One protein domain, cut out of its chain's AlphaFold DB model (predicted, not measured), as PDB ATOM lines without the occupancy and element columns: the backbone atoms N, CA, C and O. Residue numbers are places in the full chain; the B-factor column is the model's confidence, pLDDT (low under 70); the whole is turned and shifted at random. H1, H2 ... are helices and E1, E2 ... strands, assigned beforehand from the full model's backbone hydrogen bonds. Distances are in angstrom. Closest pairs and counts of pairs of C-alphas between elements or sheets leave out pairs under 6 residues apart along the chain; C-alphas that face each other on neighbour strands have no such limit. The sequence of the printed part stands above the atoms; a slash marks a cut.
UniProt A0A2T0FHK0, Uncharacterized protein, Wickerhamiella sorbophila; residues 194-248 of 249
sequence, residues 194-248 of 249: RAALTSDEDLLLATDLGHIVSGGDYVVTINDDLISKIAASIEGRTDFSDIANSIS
ATOM      1  N   ARG A 194      98.320 102.365  81.489       82.69
ATOM      2  CA  ARG A 194      98.797 102.196  82.864       82.69
ATOM      3  C   ARG A 194      99.521 100.861  83.038       82.69
ATOM      4  O   ARG A 194      99.083  99.862  82.485       82.69
ATOM      5  N   ALA A 195     100.586 100.825  83.822       85.81
ATOM      6  CA  ALA A 195     101.292  99.596  84.182       85.81
ATOM      7  C   ALA A 195     101.551  99.577  85.691       85.81
ATOM      8  O   ALA A 195     101.831 100.622  86.279       85.81
ATOM      9  N   ALA A 196     101.409  98.410  86.319       85.50
ATOM     10  CA  ALA A 196     101.722  98.240  87.735       85.50
ATOM     11  C   ALA A 196     103.233  98.057  87.904       85.50
ATOM     12  O   ALA A 196     103.842  97.258  87.193       85.50
ATOM     13  N   LEU A 197     103.833  98.777  88.846       85.94
ATOM     14  CA  LEU A 197     105.228  98.592  89.224       85.94
ATOM     15  C   LEU A 197     105.301  97.456  90.238       85.94
ATOM     16  O   LEU A 197     104.782  97.562  91.345       85.94
ATOM     17  N   THR A 198     105.917  96.344  89.849       85.06
ATOM     18  CA  THR A 198     106.022  95.163  90.723       85.06
ATOM     19  C   THR A 198     107.357  95.080  91.449       85.06
ATOM     20  O   THR A 198     107.480  94.358  92.438       85.06
ATOM     21  N   SER A 199     108.357  95.812  90.962       85.19
ATOM     22  CA  SER A 199     109.707  95.832  91.508       85.19
ATOM     23  C   SER A 199     110.314  97.233  91.460       85.19
ATOM     24  O   SER A 199     109.986  98.034  90.586       85.19
ATOM     25  N   ASP A 200     111.267  97.503  92.353       84.12
ATOM     26  CA  ASP A 200     112.043  98.752  92.354       84.12
ATOM     27  C   ASP A 200     112.813  98.960  91.035       84.12
ATOM     28  O   ASP A 200     113.090 100.087  90.627       84.12
ATOM     29  N   GLU A 201     113.139  97.879  90.320       83.19
ATOM     30  CA  GLU A 201     113.739  97.966  88.986       83.19
ATOM     31  C   GLU A 201     112.760  98.517  87.946       83.19
ATOM     32  O   GLU A 201     113.173  99.263  87.060       83.19
ATOM     33  N   ASP A 202     111.467  98.206  88.060       83.56
ATOM     34  CA  ASP A 202     110.442  98.736  87.158       83.56
ATOM     35  C   ASP A 202     110.276 100.250  87.358       83.56
ATOM     36  O   ASP A 202     110.074 100.981  86.389       83.56
ATOM     37  N   LEU A 203     110.427 100.730  88.600       82.50
ATOM     38  CA  LEU A 203     110.446 102.159  88.927       82.50
ATOM     39  C   LEU A 203     111.605 102.868  88.210       82.50
ATOM     40  O   LEU A 203     111.385 103.885  87.551       82.50
ATOM     41  N   LEU A 204     112.820 102.311  88.292       84.25
ATOM     42  CA  LEU A 204     114.001 102.858  87.612       84.25
ATOM     43  C   LEU A 204     113.822 102.863  86.086       84.25
ATOM     44  O   LEU A 204     114.072 103.873  85.423       84.25
ATOM     45  N   LEU A 205     113.316 101.763  85.521       85.44
ATOM     46  CA  LEU A 205     113.031 101.669  84.088       85.44
ATOM     47  C   LEU A 205     111.961 102.678  83.648       85.44
ATOM     48  O   LEU A 205     112.077 103.268  82.574       85.44
ATOM     49  N   ALA A 206     110.933 102.904  84.464       82.19
ATOM     50  CA  ALA A 206     109.897 103.889  84.184       82.19
ATOM     51  C   ALA A 206     110.436 105.324  84.206       82.19
ATOM     52  O   ALA A 206     110.068 106.123  83.338       82.19
ATOM     53  N   THR A 207     111.343 105.636  85.139       82.44
ATOM     54  CA  THR A 207     112.022 106.936  85.171       82.44
ATOM     55  C   THR A 207     112.919 107.150  83.952       82.44
ATOM     56  O   THR A 207     112.853 108.220  83.346       82.44
ATOM     57  N   ASP A 208     113.663 106.130  83.512       81.75
ATOM     58  CA  ASP A 208     114.502 106.194  82.301       81.75
ATOM     59  C   ASP A 208     113.675 106.392  81.020       81.75
ATOM     60  O   ASP A 208     114.141 106.972  80.036       81.75
ATOM     61  N   LEU A 209     112.432 105.907  81.019       79.38
ATOM     62  CA  LEU A 209     111.476 106.091  79.929       79.38
ATOM     63  C   LEU A 209     110.766 107.452  79.953       79.38
ATOM     64  O   LEU A 209     110.043 107.771  79.008       79.38
ATOM     65  N   GLY A 210     110.972 108.259  80.997       74.19
ATOM     66  CA  GLY A 210     110.323 109.558  81.159       74.19
ATOM     67  C   GLY A 210     108.832 109.462  81.496       74.19
ATOM     68  O   GLY A 210     108.080 110.395  81.211       74.19
ATOM     69  N   HIS A 211     108.382 108.342  82.067       79.38
ATOM     70  CA  HIS A 211     106.994 108.179  82.489       79.38
ATOM     71  C   HIS A 211     106.776 108.666  83.928       79.38
ATOM     72  O   HIS A 211     107.662 108.580  84.776       79.38
ATOM     73  N   ILE A 212     105.578 109.186  84.206       72.12
ATOM     74  CA  ILE A 212     105.220 109.715  85.525       72.12
ATOM     75  C   ILE A 212     104.697 108.563  86.389       72.12
ATOM     76  O   ILE A 212     103.762 107.855  86.009       72.12
ATOM     77  N   VAL A 213     105.310 108.395  87.559       73.06
ATOM     78  CA  VAL A 213     104.903 107.419  88.573       73.06
ATOM     79  C   VAL A 213     103.821 108.057  89.446       73.06
ATOM     80  O   VAL A 213     104.068 109.085  90.079       73.06
ATOM     81  N   SER A 214     102.625 107.467  89.483       69.38
ATOM     82  CA  SER A 214     101.529 107.914  90.352       69.38
ATOM     83  C   SER A 214     101.450 107.018  91.584       69.38
ATOM     84  O   SER A 214     101.325 105.801  91.461       69.38
ATOM     85  N   GLY A 215     101.551 107.608  92.777       68.56
ATOM     86  CA  GLY A 215     101.374 106.896  94.050       68.56
ATOM     87  C   GLY A 215     102.449 105.860  94.404       68.56
ATOM     88  O   GLY A 215     102.284 105.161  95.392       68.56
ATOM     89  N   GLY A 216     103.536 105.752  93.633       69.94
ATOM     90  CA  GLY A 216     104.634 104.800  93.864       69.94
ATOM     91  C   GLY A 216     104.410 103.400  93.280       69.94
ATOM     92  O   GLY A 216     105.385 102.733  92.958       69.94
ATOM     93  N   ASP A 217     103.155 103.005  93.051       80.25
ATOM     94  CA  ASP A 217     102.798 101.632  92.662       80.25
ATOM     95  C   ASP A 217     102.444 101.478  91.172       80.25
ATOM     96  O   ASP A 217     102.373 100.362  90.658       80.25
ATOM     97  N   TYR A 218     102.198 102.579  90.453       80.38
ATOM     98  CA  TYR A 218     101.774 102.539  89.051       80.38
ATOM     99  C   TYR A 218     102.459 103.606  88.203       80.38
ATOM    100  O   TYR A 218     102.751 104.715  88.651       80.38
ATOM    101  N   VAL A 219     102.638 103.285  86.925       83.88
ATOM    102  CA  VAL A 219     103.068 104.220  85.883       83.88
ATOM    103  C   VAL A 219     101.902 104.471  84.953       83.88
ATOM    104  O   VAL A 219     101.248 103.528  84.508       83.88
ATOM    105  N   VAL A 220     101.655 105.740  84.636       78.25
ATOM    106  CA  VAL A 220     100.582 106.140  83.725       78.25
ATOM    107  C   VAL A 220     101.168 106.988  82.606       78.25
ATOM    108  O   VAL A 220     101.895 107.953  82.849       78.25
ATOM    109  N   THR A 221     100.842 106.640  81.365       79.44
ATOM    110  CA  THR A 221     101.135 107.486  80.209       79.44
ATOM    111  C   THR A 221     100.012 108.497  80.031       79.44
ATOM    112  O   THR A 221      98.848 108.150  79.823       79.44
ATOM    113  N   ILE A 222     100.355 109.782  80.130       74.12
ATOM    114  CA  ILE A 222      99.405 110.863  79.886       74.12
ATOM    115  C   ILE A 222      99.190 110.971  78.374       74.12
ATOM    116  O   ILE A 222     100.008 111.540  77.657       74.12
ATOM    117  N   ASN A 223      98.083 110.407  77.899       75.94
ATOM    118  CA  ASN A 223      97.620 110.562  76.520       75.94
ATOM    119  C   ASN A 223      96.728 111.809  76.386       75.94
ATOM    120  O   ASN A 223      96.097 112.223  77.361       75.94
ATOM    121  N   ASP A 224      96.587 112.361  75.177       73.88
ATOM    122  CA  ASP A 224      95.714 113.520  74.902       73.88
ATOM    123  C   ASP A 224      94.250 113.284  75.328       73.88
ATOM    124  O   ASP A 224      93.556 114.205  75.762       73.88
ATOM    125  N   ASP A 225      93.788 112.033  75.310       73.56
ATOM    126  CA  ASP A 225      92.474 111.624  75.825       73.56
ATOM    127  C   ASP A 225      92.351 111.764  77.353       73.56
ATOM    128  O   ASP A 225      91.275 112.038  77.885       73.56
ATOM    129  N   LEU A 226      93.447 111.559  78.085       71.12
ATOM    130  CA  LEU A 226      93.519 111.784  79.530       71.12
ATOM    131  C   LEU A 226      93.616 113.282  79.827       71.12
ATOM    132  O   LEU A 226      92.895 113.767  80.696       71.12
ATOM    133  N   ILE A 227      94.425 114.023  79.062       75.31
ATOM    134  CA  ILE A 227      94.541 115.485  79.183       75.31
ATOM    135  C   ILE A 227      93.189 116.148  78.927       75.31
ATOM    136  O   ILE A 227      92.772 116.998  79.705       75.31
ATOM    137  N   SER A 228      92.472 115.738  77.881       74.94
ATOM    138  CA  SER A 228      91.151 116.282  77.550       74.94
ATOM    139  C   SER A 228      90.089 115.941  78.598       74.94
ATOM    140  O   SER A 228      89.286 116.807  78.939       74.94
ATOM    141  N   LYS A 229      90.109 114.736  79.187       74.81
ATOM    142  CA  LYS A 229      89.237 114.386  80.327       74.81
ATOM    143  C   LYS A 229      89.547 115.210  81.576       74.81
ATOM    144  O   LYS A 229      88.621 115.674  82.237       74.81
ATOM    145  N   ILE A 230      90.827 115.414  81.885       71.88
ATOM    146  CA  ILE A 230      91.261 116.248  83.012       71.88
ATOM    147  C   ILE A 230      90.848 117.704  82.766       71.88
ATOM    148  O   ILE A 230      90.208 118.303  83.625       71.88
ATOM    149  N   ALA A 231      91.110 118.248  81.578       71.44
ATOM    150  CA  ALA A 231      90.715 119.604  81.198       71.44
ATOM    151  C   ALA A 231      89.192 119.807  81.287       71.44
ATOM    152  O   ALA A 231      88.743 120.784  81.886       71.44
ATOM    153  N   ALA A 232      88.399 118.845  80.802       76.19
ATOM    154  CA  ALA A 232      86.942 118.868  80.929       76.19
ATOM    155  C   ALA A 232      86.466 118.814  82.395       76.19
ATOM    156  O   ALA A 232      85.427 119.385  82.722       76.19
ATOM    157  N   SER A 233      87.220 118.164  83.291       70.69
ATOM    158  CA  SER A 233      86.928 118.157  84.735       70.69
ATOM    159  C   SER A 233      87.319 119.461  85.451       70.69
ATOM    160  O   SER A 233      86.731 119.798  86.478       70.69
ATOM    161  N   ILE A 234      88.279 120.214  84.900       67.44
ATOM    162  CA  ILE A 234      88.789 121.475  85.464       67.44
ATOM    163  C   ILE A 234      87.954 122.682  85.002       67.44
ATOM    164  O   ILE A 234      87.794 123.640  85.761       67.44
ATOM    165  N   GLU A 235      87.361 122.648  83.801       60.59
ATOM    166  CA  GLU A 235      86.514 123.742  83.281       60.59
ATOM    167  C   GLU A 235      85.262 124.033  84.138       60.59
ATOM    168  O   GLU A 235      84.655 125.100  84.015       60.59
ATOM    169  N   GLY A 236      84.904 123.148  85.074       57.78
ATOM    170  CA  GLY A 236      83.863 123.382  86.072       57.78
ATOM    171  C   GLY A 236      84.417 123.500  87.490       57.78
ATOM    172  O   GLY A 236      84.303 122.537  88.229       57.78
ATOM    173  N   ARG A 237      84.973 124.666  87.873       50.28
ATOM    174  CA  ARG A 237      85.317 125.080  89.263       50.28
ATOM    175  C   ARG A 237      85.529 123.913  90.246       50.28
ATOM    176  O   ARG A 237      84.693 123.686  91.117       50.28
ATOM    177  N   THR A 238      86.638 123.203  90.119       56.06
ATOM    178  CA  THR A 238      87.072 122.242  91.134       56.06
ATOM    179  C   THR A 238      88.221 122.849  91.927       56.06
ATOM    180  O   THR A 238      89.177 123.389  91.364       56.06
ATOM    181  N   ASP A 239      88.086 122.830  93.252       57.62
ATOM    182  CA  ASP A 239      89.141 123.270  94.156       57.62
ATOM    183  C   ASP A 239      90.340 122.315  94.033       57.62
ATOM    184  O   ASP A 239      90.189 121.128  93.743       57.62
ATOM    185  N   PHE A 240      91.556 122.822  94.257       55.09
ATOM    186  CA  PHE A 240      92.814 122.073  94.070       55.09
ATOM    187  C   PHE A 240      92.851 120.734  94.846       55.09
ATOM    188  O   PHE A 240      93.560 119.803  94.463       55.09
ATOM    189  N   SER A 241      92.050 120.616  95.910       58.69
ATOM    190  CA  SER A 241      91.844 119.395  96.694       58.69
ATOM    191  C   SER A 241      91.181 118.253  95.916       58.69
ATOM    192  O   SER A 241      91.513 117.093  96.155       58.69
ATOM    193  N   ASP A 242      90.283 118.547  94.974       57.12
ATOM    194  CA  ASP A 242      89.529 117.520  94.243       57.12
ATOM    195  C   ASP A 242      90.371 116.876  93.136       57.12
ATOM    196  O   ASP A 242      90.299 115.667  92.912       57.12
ATOM    197  N   ILE A 243      91.251 117.660  92.506       61.72
ATOM    198  CA  ILE A 243      92.196 117.168  91.494       61.72
ATOM    199  C   ILE A 243      93.223 116.235  92.148       61.72
ATOM    200  O   ILE A 243      93.465 115.140  91.638       61.72
ATOM    201  N   ALA A 244      93.771 116.620  93.305       59.78
ATOM    202  CA  ALA A 244      94.733 115.803  94.046       59.78
ATOM    203  C   ALA A 244      94.135 114.456  94.494       59.78
ATOM    204  O   ALA A 244      94.797 113.424  94.389       59.78
ATOM    205  N   ASN A 245      92.865 114.446  94.915       64.25
ATOM    206  CA  ASN A 245      92.175 113.215  95.299       64.25
ATOM    207  C   ASN A 245      91.924 112.286  94.103       64.25
ATOM    208  O   ASN A 245      92.086 111.076  94.244       64.25
ATOM    209  N   SER A 246      91.602 112.836  92.925       63.28
ATOM    210  CA  SER A 246      91.325 112.040  91.716       63.28
ATOM    211  C   SER A 246      92.541 111.304  91.137       63.28
ATOM    212  O   SER A 246      92.371 110.335  90.405       63.28
ATOM    213  N   ILE A 247      93.757 111.750  91.466       55.25
ATOM    214  CA  ILE A 247      95.020 111.139  91.018       55.25
ATOM    215  C   ILE A 247      95.484 110.031  91.989       55.25
ATOM    216  O   ILE A 247      96.289 109.182  91.612       55.25
ATOM    217  N   SER A 248      94.968 110.013  93.228       44.88
ATOM    218  CA  SER A 248      95.395 109.094  94.301       44.88
ATOM    219  C   SER A 248      94.587 107.789  94.426       44.88
ATOM    220  O   SER A 248      94.895 106.969  95.290       44.88
TER     221      SER A 248
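Overview. This is residues 194 to 248 of the 249 residues of an uncharacterized protein of Wickerhamiella sorbophila (UniProt A0A2T0FHK0). Two small lobes make an elongated, loose model: in one, H1 covers one face of a small three-stranded sheet; in the other, H2 and H3 form an open pair of helices, reached through residues 221 to 223. The 55 printed residues hold three named helices and three named strands in the order E1, H1, E2, E3, H2, H3, of mixed class. The antiparallel sheet runs E1, E3, E2. The radius of gyration of the C-alphas is 13.2 A and the spans are 39 by 22 by 14 A.

Along the chain. Find C-alpha 194 at (98.797, 102.196, 82.864), where E1, residues 194 to 196, begins its 6.9 A. H1, residues 200 to 208, measures 12.7 A. E2, residues 212 to 214, spans 6.3 A, and E3, residues 218 to 220, spans 6.5 A. H2, residues 224 to 234, covers 14.9 A. H3, residues 240 to 247, runs 11.6 A to C-alpha 247 at (95.020, 111.139, 91.018).

Arrangement. Beside E1 look for inner strand E3, antiparallel at 165 degrees, with N 195 and O 219 2.9 A apart. E2 and E3 form a hairpin, with N 214 and O 218 2.9 A apart. H1 is on the sheet at a height of 8.8 A; its closest C-alpha pair with E3 is Ala 206 and Val 219, 7.0 A. E1, H1 and E2 form a split strand-helix-strand unit, two same-way strands with E3 between them, and its crossover is right-handed. H2 and H3 are near each other, with 7 pairs of C-alphas within 10 A. The closest C-alphas of E2 and H3 are those of Ser 214 and Ile 247, 7.3 A apart. In H1, H2 and H3 every O i to N i+4 pair is within hydrogen-bond range.

Size, cuts and confidence. The C-alphas of Glu 201 and Gly 236, the two farthest apart, are 39.3 A apart. The printed part has no cut, and its links are tight. Look for pLDDT under 70 at residues 214 to 216 and 234 to 248.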